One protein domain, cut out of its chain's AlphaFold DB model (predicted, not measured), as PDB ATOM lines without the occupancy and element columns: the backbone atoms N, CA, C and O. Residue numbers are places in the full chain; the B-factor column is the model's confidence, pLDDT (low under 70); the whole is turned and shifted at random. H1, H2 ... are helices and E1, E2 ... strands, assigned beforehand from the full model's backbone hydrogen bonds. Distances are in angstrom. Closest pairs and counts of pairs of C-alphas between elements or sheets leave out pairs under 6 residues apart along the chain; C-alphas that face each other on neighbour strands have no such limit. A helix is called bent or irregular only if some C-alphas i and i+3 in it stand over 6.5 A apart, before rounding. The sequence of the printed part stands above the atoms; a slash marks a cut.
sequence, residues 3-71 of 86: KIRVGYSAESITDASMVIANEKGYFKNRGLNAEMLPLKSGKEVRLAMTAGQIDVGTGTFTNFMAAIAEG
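Overview. This is residues 3 to 71 of the 86 residues of the protein "NMT1/THI5 like protein family protein 4" of Parcubacteria group bacterium GW2011_GWC1_43_12 (UniProt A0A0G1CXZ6). A narrow ribbon of two parallel strands, E1 and E2, makes the middle; H1 packs on both strands, H2 packs on E2 near Ala 34, H3 packs chiefly on E1, away from H1, and H4 packs on H3, with H2 and H4 toward opposite ends of the longest axis. The 69 printed residues hold E1, H1, H2, E2, H3, H4 in that order, mixed in class, compact with radius of gyration of the C-alphas 12.0 A, spanning 36 by 23 by 16 A.

Along the chain. Find C-alpha 3 at (77.728, 144.638, 180.083); E1, residues 3 to 9, runs 20.0 A. H1 is residues 13 to 23, irregular with C-alphas 14 and 17 7.0 A apart, H2 is 26 to 29, E2 is 32 to 39, 20.8 A long, H3 is 42 to 50, and H4 is 61 to 69, with C-alpha 69 at (65.053, 169.697, 181.522).

Arrangement. Look at N 6 and O 35, 2.8 A, between parallel E1 and E2. E1, H1, H2, E2 form a strand-helix-strand unit, parallel neighbours joined through helices, its crossover right-handed. The closest C-alphas of E1 and H1 are Tyr 8 and Asp 15, 6.1 A; of H2 and E2, Phe 27 and Ala 34, 6.4 A; of E1 and H3, Ser 9 and Gly 42, 5.8 A. H3 and H4 touch at Arg 46 and Phe 64, closest C-alphas 6.4 A, a shallow tilt of 31 degrees, the same way. Every O i to N i+4 pair is within hydrogen-bond range in H3, 4 of 7 in H1, 4 of 5 in H4; H2 is too short.

Size, cuts and confidence. The farthest C-alphas, Lys 24 and Glu 70, are 35.9 A apart. The printed part has no cut, no link is long, and no printed residue is under pLDDT 70.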
ATOM      1  N   LYS A   3      78.390 144.289 181.346       93.25
ATOM      2  CA  LYS A   3      77.728 144.638 180.083       93.25
ATOM      3  C   LYS A   3      77.269 146.097 180.133       93.25
ATOM      4  O   LYS A   3      76.727 146.513 181.153       93.25
ATOM      5  N   ILE A   4      77.523 146.848 179.068       95.19
ATOM      6  CA  ILE A   4      77.054 148.227 178.891       95.19
ATOM      7  C   ILE A   4      76.514 148.392 177.469       95.19
ATOM      8  O   ILE A   4      77.116 147.887 176.525       95.19
ATOM      9  N   ARG A   5      75.387 149.079 177.313       96.38
ATOM     10  CA  ARG A   5      74.759 149.382 176.023       96.38
ATOM     11  C   ARG A   5      75.102 150.814 175.640       96.38
ATOM     12  O   ARG A   5      74.752 151.746 176.365       96.38
ATOM     13  N   VAL A   6      75.809 150.981 174.531       95.75
ATOM     14  CA  VAL A   6      76.347 152.268 174.083       95.75
ATOM     15  C   VAL A   6      75.610 152.697 172.822       95.75
ATOM     16  O   VAL A   6      75.805 152.107 171.761       95.75
ATOM     17  N   GLY A   7      74.762 153.716 172.938       95.25
ATOM     18  CA  GLY A   7      74.061 154.314 171.806       95.25
ATOM     19  C   GLY A   7      74.868 155.438 171.166       95.25
ATOM     20  O   GLY A   7      75.430 156.280 171.865       95.25
ATOM     21  N   TYR A   8      74.907 155.475 169.841       93.88
ATOM     22  CA  TYR A   8      75.594 156.531 169.099       93.88
ATOM     23  C   TYR A   8      74.904 156.810 167.765       93.88
ATOM     24  O   TYR A   8      74.188 155.956 167.240       93.88
ATOM     25  N   SER A   9      75.114 158.001 167.204       92.56
ATOM     26  CA  SER A   9      74.566 158.371 165.903       92.56
ATOM     27  C   SER A   9      75.458 157.830 164.786       92.56
ATOM     28  O   SER A   9      76.554 158.338 164.557       92.56
ATOM     29  N   ALA A  10      74.983 156.836 164.037       89.56
ATOM     30  CA  ALA A  10      75.710 156.251 162.907       89.56
ATOM     31  C   ALA A  10      75.932 157.252 161.757       89.56
ATOM     32  O   ALA A  10      76.849 157.089 160.958       89.56
ATOM     33  N   GLU A  11      75.117 158.306 161.700       89.88
ATOM     34  CA  GLU A  11      75.224 159.384 160.712       89.88
ATOM     35  C   GLU A  11      76.179 160.516 161.144       89.88
ATOM     36  O   GLU A  11      76.395 161.455 160.380       89.88
ATOM     37  N   SER A  12      76.766 160.457 162.351       86.81
ATOM     38  CA  SER A  12      77.670 161.501 162.850       86.81
ATOM     39  C   SER A  12      79.110 161.017 162.980       86.81
ATOM     40  O   SER A  12      79.426 160.138 163.781       86.81
ATOM     41  N   ILE A  13      80.033 161.681 162.281       89.31
ATOM     42  CA  ILE A  13      81.469 161.386 162.399       89.31
ATOM     43  C   ILE A  13      82.032 161.697 163.793       89.31
ATOM     44  O   ILE A  13      83.039 161.119 164.197       89.31
ATOM     45  N   THR A  14      81.377 162.569 164.566       87.00
ATOM     46  CA  THR A  14      81.798 162.881 165.943       87.00
ATOM     47  C   THR A  14      81.743 161.658 166.855       87.00
ATOM     48  O   THR A  14      82.488 161.571 167.830       87.00
ATOM     49  N   ASP A  15      80.896 160.691 166.507       89.19
ATOM     50  CA  ASP A  15      80.663 159.482 167.284       89.19
ATOM     51  C   ASP A  15      81.579 158.320 166.864       89.19
ATOM     52  O   ASP A  15      81.604 157.273 167.514       89.19
ATOM     53  N   ALA A  16      82.414 158.515 165.834       90.69
ATOM     54  CA  ALA A  16      83.362 157.507 165.355       90.69
ATOM     55  C   ALA A  16      84.322 157.026 166.455       90.69
ATOM     56  O   ALA A  16      84.770 155.880 166.441       90.69
ATOM     57  N   SER A  17      84.610 157.876 167.446       90.38
ATOM     58  CA  SER A  17      85.448 157.523 168.597       90.38
ATOM     59  C   SER A  17      84.917 156.311 169.375       90.38
ATOM     60  O   SER A  17      85.714 155.477 169.805       90.38
ATOM     61  N   MET A  18      83.594 156.164 169.501       91.88
ATOM     62  CA  MET A  18      82.966 155.039 170.204       91.88
ATOM     63  C   MET A  18      83.099 153.737 169.415       91.88
ATOM     64  O   MET A  18      83.410 152.691 169.986       91.88
ATOM     65  N   VAL A  19      82.940 153.816 168.093       93.31
ATOM     66  CA  VAL A  19      83.131 152.682 167.180       93.31
ATOM     67  C   VAL A  19      84.584 152.213 167.213       93.31
ATOM     68  O   VAL A  19      84.847 151.046 167.494       93.31
ATOM     69  N   ILE A  20      85.537 153.134 167.041       95.00
ATOM     70  CA  ILE A  20      86.971 152.820 167.059       95.00
ATOM     71  C   ILE A  20      87.382 152.237 168.414       95.00
ATOM     72  O   ILE A  20      88.140 151.269 168.461       95.00
ATOM     73  N   ALA A  21      86.889 152.789 169.527       94.56
ATOM     74  CA  ALA A  21      87.191 152.267 170.857       94.56
ATOM     75  C   ALA A  21      86.702 150.823 171.042       94.56
ATOM     76  O   ALA A  21      87.395 150.018 171.673       94.56
ATOM     77  N   ASN A  22      85.546 150.480 170.468       95.38
ATOM     78  CA  ASN A  22      85.033 149.117 170.473       95.38
ATOM     79  C   ASN A  22      85.869 148.186 169.583       95.38
ATOM     80  O   ASN A  22      86.335 147.150 170.055       95.38
ATOM     81  N   GLU A  23      86.137 148.581 168.337       95.88
ATOM     82  CA  GLU A  23      86.919 147.789 167.376       95.88
ATOM     83  C   GLU A  23      88.362 147.543 167.833       95.88
ATOM     84  O   GLU A  23      88.899 146.449 167.672       95.88
ATOM     85  N   LYS A  24      88.995 148.544 168.455       97.56
ATOM     86  CA  LYS A  24      90.347 148.427 169.028       97.56
ATOM     87  C   LYS A  24      90.369 147.696 170.373       97.56
ATOM     88  O   LYS A  24      91.438 147.522 170.955       97.56
ATOM     89  N   GLY A  25      89.213 147.272 170.883       96.00
ATOM     90  CA  GLY A  25      89.099 146.523 172.129       96.00
ATOM     91  C   GLY A  25      89.379 147.349 173.385       96.00
ATOM     92  O   GLY A  25      89.614 146.770 174.441       96.00
ATOM     93  N   TYR A  26      89.338 148.684 173.325       96.81
ATOM     94  CA  TYR A  26      89.607 149.536 174.489       96.81
ATOM     95  C   TYR A  26      88.610 149.296 175.627       96.81
ATOM     96  O   TYR A  26      89.019 149.236 176.787       96.81
ATOM     97  N   PHE A  27      87.331 149.067 175.312       95.19
ATOM     98  CA  PHE A  27      86.334 148.675 176.315       95.19
ATOM     99  C   PHE A  27      86.661 147.308 176.931       95.19
ATOM    100  O   PHE A  27      86.714 147.175 178.156       95.19
ATOM    101  N   LYS A  28      86.983 146.317 176.090       95.44
ATOM    102  CA  LYS A  28      87.347 144.964 176.530       95.44
ATOM    103  C   LYS A  28      88.581 144.968 177.433       95.44
ATOM    104  O   LYS A  28      88.567 144.318 178.475       95.44
ATOM    105  N   ASN A  29      89.598 145.762 177.097       96.38
ATOM    106  CA  ASN A  29      90.819 145.935 177.893       96.38
ATOM    107  C   ASN A  29      90.548 146.547 179.277       96.38
ATOM    108  O   ASN A  29      91.352 146.386 180.191       96.38
ATOM    109  N   ARG A  30      89.410 147.231 179.455       94.81
ATOM    110  CA  ARG A  30      88.928 147.742 180.748       94.81
ATOM    111  C   ARG A  30      87.900 146.823 181.421       94.81
ATOM    112  O   ARG A  30      87.261 147.228 182.386       94.81
ATOM    113  N   GLY A  31      87.721 145.595 180.931       95.06
ATOM    114  CA  GLY A  31      86.767 144.624 181.482       95.06
ATOM    115  C   GLY A  31      85.297 144.934 181.177       95.06
ATOM    116  O   GLY A  31      84.402 144.338 181.792       95.06
ATOM    117  N   LEU A  32      85.043 145.847 180.233       95.62
ATOM    118  CA  LEU A  32      83.710 146.229 179.773       95.62
ATOM    119  C   LEU A  32      83.332 145.418 178.531       95.62
ATOM    120  O   LEU A  32      84.126 145.261 177.605       95.62
ATOM    121  N   ASN A  33      82.102 144.914 178.515       95.62
ATOM    122  CA  ASN A  33      81.478 144.344 177.330       95.62
ATOM    123  C   ASN A  33      80.516 145.388 176.751       95.62
ATOM    124  O   ASN A  33      79.394 145.521 177.244       95.62
ATOM    125  N   ALA A  34      80.991 146.164 175.776       96.00
ATOM    126  CA  ALA A  34      80.211 147.212 175.134       96.00
ATOM    127  C   ALA A  34      79.366 146.632 173.993       96.00
ATOM    128  O   ALA A  34      79.894 146.114 173.013       96.00
ATOM    129  N   GLU A  35      78.047 146.726 174.128       96.12
ATOM    130  CA  GLU A  35      77.094 146.451 173.060       96.12
ATOM    131  C   GLU A  35      76.774 147.766 172.352       96.12
ATOM    132  O   GLU A  35      76.145 148.659 172.923       96.12
ATOM    133  N   MET A  36      77.263 147.893 171.124       95.50
ATOM    134  CA  MET A  36      77.122 149.104 170.324       95.50
ATOM    135  C   MET A  36      75.749 149.119 169.648       95.50
ATOM    136  O   MET A  36      75.443 148.220 168.867       95.50
ATOM    137  N   LEU A  37      74.944 150.146 169.920       96.31
ATOM    138  CA  LEU A  37      73.639 150.357 169.298       96.31
ATOM    139  C   LEU A  37      73.709 151.559 168.339       96.31
ATOM    140  O   LEU A  37      73.665 152.706 168.799       96.31
ATOM    141  N   PRO A  38      73.825 151.329 167.019       95.25
ATOM    142  CA  PRO A  38      73.764 152.405 166.041       95.25
ATOM    143  C   PRO A  38      72.339 152.962 165.958       95.25
ATOM    144  O   PRO A  38      71.374 152.222 165.773       95.25
ATOM    145  N   LEU A  39      72.219 154.279 166.066       95.31
ATOM    146  CA  LEU A  39      70.976 155.040 165.942       95.31
ATOM    147  C   LEU A  39      71.141 156.084 164.835       95.31
ATOM    148  O   LEU A  39      72.265 156.432 164.473       95.31
ATOM    149  N   LYS A  40      70.051 156.589 164.258       92.19
ATOM    150  CA  LYS A  40      70.157 157.477 163.085       92.19
ATOM    151  C   LYS A  40      70.501 158.913 163.451       92.19
ATOM    152  O   LYS A  40      71.056 159.642 162.645       92.19
ATOM    153  N   SER A  41      70.164 159.342 164.666       89.50
ATOM    154  CA  SER A  41      70.359 160.729 165.086       89.50
ATOM    155  C   SER A  41      70.572 160.861 166.588       89.50
ATOM    156  O   SER A  41      70.128 160.022 167.371       89.50
ATOM    157  N   GLY A  42      71.138 161.991 167.024       85.88
ATOM    158  CA  GLY A  42      71.229 162.324 168.452       85.88
ATOM    159  C   GLY A  42      69.868 162.395 169.164       85.88
ATOM    160  O   GLY A  42      69.787 162.131 170.361       85.88
ATOM    161  N   LYS A  43      68.775 162.690 168.439       89.19
ATOM    162  CA  LYS A  43      67.409 162.618 168.987       89.19
ATOM    163  C   LYS A  43      67.023 161.177 169.313       89.19
ATOM    164  O   LYS A  43      66.454 160.933 170.371       89.19
ATOM    165  N   GLU A  44      67.332 160.235 168.425       92.62
ATOM    166  CA  GLU A  44      67.094 158.811 168.681       92.62
ATOM    167  C   GLU A  44      67.962 158.296 169.830       92.62
ATOM    168  O   GLU A  44      67.449 157.567 170.673       92.62
ATOM    169  N   VAL A  45      69.221 158.743 169.939       92.44
ATOM    170  CA  VAL A  45      70.081 158.435 171.100       92.44
ATOM    171  C   VAL A  45      69.425 158.899 172.399       92.44
ATOM    172  O   VAL A  45      69.307 158.121 173.343       92.44
ATOM    173  N   ARG A  46      68.929 160.140 172.441       90.38
ATOM    174  CA  ARG A  46      68.207 160.660 173.608       90.38
ATOM    175  C   ARG A  46      66.971 159.828 173.945       90.38
ATOM    176  O   ARG A  46      66.791 159.471 175.100       90.38
ATOM    177  N   LEU A  47      66.134 159.512 172.954       91.31
ATOM    178  CA  LEU A  47      64.920 158.717 173.168       91.31
ATOM    179  C   LEU A  47      65.245 157.309 173.682       91.31
ATOM    180  O   LEU A  47      64.611 156.850 174.629       91.31
ATOM    181  N   ALA A  48      66.258 156.654 173.112       93.19
ATOM    182  CA  ALA A  48      66.723 155.346 173.562       93.19
ATOM    183  C   ALA A  48      67.246 155.394 175.008       93.19
ATOM    184  O   ALA A  48      66.996 154.472 175.785       93.19
ATOM    185  N   MET A  49      67.933 156.475 175.394       91.50
ATOM    186  CA  MET A  49      68.425 156.666 176.760       91.50
ATOM    187  C   MET A  49      67.276 156.864 177.749       91.50
ATOM    188  O   MET A  49      67.205 156.154 178.748       91.50
ATOM    189  N   THR A  50      66.336 157.765 177.451       89.06
ATOM    190  CA  THR A  50      65.160 158.006 178.302       89.06
ATOM    191  C   THR A  50      64.286 156.755 178.437       89.06
ATOM    192  O   THR A  50      63.729 156.505 179.501       89.06
ATOM    193  N   ALA A  51      64.203 155.929 177.390       91.50
ATOM    194  CA  ALA A  51      63.501 154.647 177.417       91.50
ATOM    195  C   ALA A  51      64.276 153.519 178.137       91.50
ATOM    196  O   ALA A  51      63.784 152.394 178.208       91.50
ATOM    197  N   GLY A  52      65.495 153.774 178.628       91.06
ATOM    198  CA  GLY A  52      66.336 152.772 179.290       91.06
ATOM    199  C   GLY A  52      66.876 151.684 178.354       91.06
ATOM    200  O   GLY A  52      67.285 150.615 178.816       91.06
ATOM    201  N   GLN A  53      66.876 151.920 177.038       94.44
ATOM    202  CA  GLN A  53      67.387 150.987 176.026       94.44
ATOM    203  C   GLN A  53      68.915 151.022 175.913       94.44
ATOM    204  O   GLN A  53      69.516 150.014 175.548       94.44
ATOM    205  N   ILE A  54      69.535 152.150 176.265       94.75
ATOM    206  CA  ILE A  54      70.990 152.324 176.334       94.75
ATOM    207  C   ILE A  54      71.397 152.845 177.711       94.75
ATOM    208  O   ILE A  54      70.609 153.504 178.382       94.75
ATOM    209  N   ASP A  55      72.632 152.549 178.115       93.44
ATOM    210  CA  ASP A  55      73.199 152.985 179.397       93.44
ATOM    211  C   ASP A  55      74.063 154.244 179.235       93.44
ATOM    212  O   ASP A  55      74.195 155.039 180.161       93.44
ATOM    213  N   VAL A  56      74.673 154.417 178.057       92.62
ATOM    214  CA  VAL A  56      75.511 155.570 177.701       92.62
ATOM    215  C   VAL A  56      75.187 155.990 176.271       92.62
ATOM    216  O   VAL A  56      75.083 155.137 175.390       92.62
ATOM    217  N   GLY A  57      75.047 157.294 176.037       91.06
ATOM    218  CA  GLY A  57      74.803 157.874 174.716       91.06
ATOM    219  C   GLY A  57      75.796 158.983 174.378       91.06
ATOM    220  O   GLY A  57      76.242 159.705 175.269       91.06
ATOM    221  N   THR A  58      76.124 159.146 173.096       88.88
ATOM    222  CA  THR A  58      76.876 160.308 172.594       88.88
ATOM    223  C   THR A  58      75.995 161.222 171.747       88.88
ATOM    224  O   THR A  58      74.981 160.811 171.185       88.88
ATOM    225  N   GLY A  59      76.355 162.501 171.682       84.69
ATOM    226  CA  GLY A  59      75.632 163.486 170.887       84.69
ATOM    227  C   GLY A  59      75.891 164.912 171.351       84.69
ATOM    228  O   GLY A  59      76.763 165.180 172.176       84.69
ATOM    229  N   THR A  60      75.131 165.851 170.793       83.25
ATOM    230  CA  THR A  60      75.300 167.278 171.073       83.25
ATOM    231  C   THR A  60      74.759 167.662 172.448       83.25
ATOM    232  O   THR A  60      73.720 167.169 172.887       83.25
ATOM    233  N   PHE A  61      75.432 168.615 173.097       84.69
ATOM    234  CA  PHE A  61      75.048 169.161 174.402       84.69
ATOM    235  C   PHE A  61      73.563 169.538 174.479       84.69
ATOM    236  O   PHE A  61      72.832 169.062 175.345       84.69
ATOM    237  N   THR A  62      73.103 170.346 173.521       85.25
ATOM    238  CA  THR A  62      71.732 170.865 173.485       85.25
ATOM    239  C   THR A  62      70.693 169.748 173.429       85.25
ATOM    240  O   THR A  62      69.630 169.871 174.032       85.25
ATOM    241  N   ASN A  63      70.997 168.635 172.748       82.44
ATOM    242  CA  ASN A  63      70.065 167.517 172.660       82.44
ATOM    243  C   ASN A  63      69.815 166.883 174.029       82.44
ATOM    244  O   ASN A  63      68.658 166.631 174.354       82.44
ATOM    245  N   PHE A  64      70.857 166.649 174.824       85.06
ATOM    246  CA  PHE A  64      70.727 166.003 176.132       85.06
ATOM    247  C   PHE A  64      70.250 166.954 177.231       85.06
ATOM    248  O   PHE A  64      69.497 166.528 178.103       85.06
ATOM    249  N   MET A  65      70.584 168.245 177.146       87.31
ATOM    250  CA  MET A  65      70.033 169.256 178.056       87.31
ATOM    251  C   MET A  65      68.507 169.323 178.001       87.31
ATOM    252  O   MET A  65      67.875 169.446 179.045       87.31
ATOM    253  N   ALA A  66      67.911 169.191 176.811       84.88
ATOM    254  CA  ALA A  66      66.457 169.131 176.679       84.88
ATOM    255  C   ALA A  66      65.858 167.933 177.442       84.88
ATOM    256  O   ALA A  66      64.899 168.106 178.181       84.88
ATOM    257  N   ALA A  67      66.474 166.746 177.350       82.19
ATOM    258  CA  ALA A  67      66.020 165.562 178.092       82.19
ATOM    259  C   ALA A  67      66.095 165.757 179.612       82.19
ATOM    260  O   ALA A  67      65.182 165.362 180.331       82.19
ATOM    261  N   ILE A  68      67.176 166.361 180.104       87.75
ATOM    262  CA  ILE A  68      67.346 166.621 181.539       87.75
ATOM    263  C   ILE A  68      66.338 167.664 182.020       87.75
ATOM    264  O   ILE A  68      65.743 167.491 183.078       87.75
ATOM    265  N   ALA A  69      66.088 168.709 181.226       86.88
ATOM    266  CA  ALA A  69      65.053 169.697 181.522       86.88
ATOM    267  C   ALA A  69      63.642 169.078 181.558       86.88
ATOM    268  O   ALA A  69      62.804 169.510 182.342       86.88
ATOM    269  N   GLU A  70      63.397 168.040 180.754       86.44
ATOM    270  CA  GLU A  70      62.168 167.231 180.760       86.44
ATOM    271  C   GLU A  70      62.108 166.215 181.922       86.44
ATOM    272  O   GLU A  70      61.112 165.508 182.071       86.44
ATOM    273  N   GLY A  71      63.141 166.139 182.769       84.12
ATOM    274  CA  GLY A  71      63.184 165.269 183.947       84.12
ATOM    275  C   GLY A  71      63.714 163.859 183.685       84.12
ATOM    276  O   GLY A  71      63.512 162.968 184.513       84.12
TER     277      GLY A  71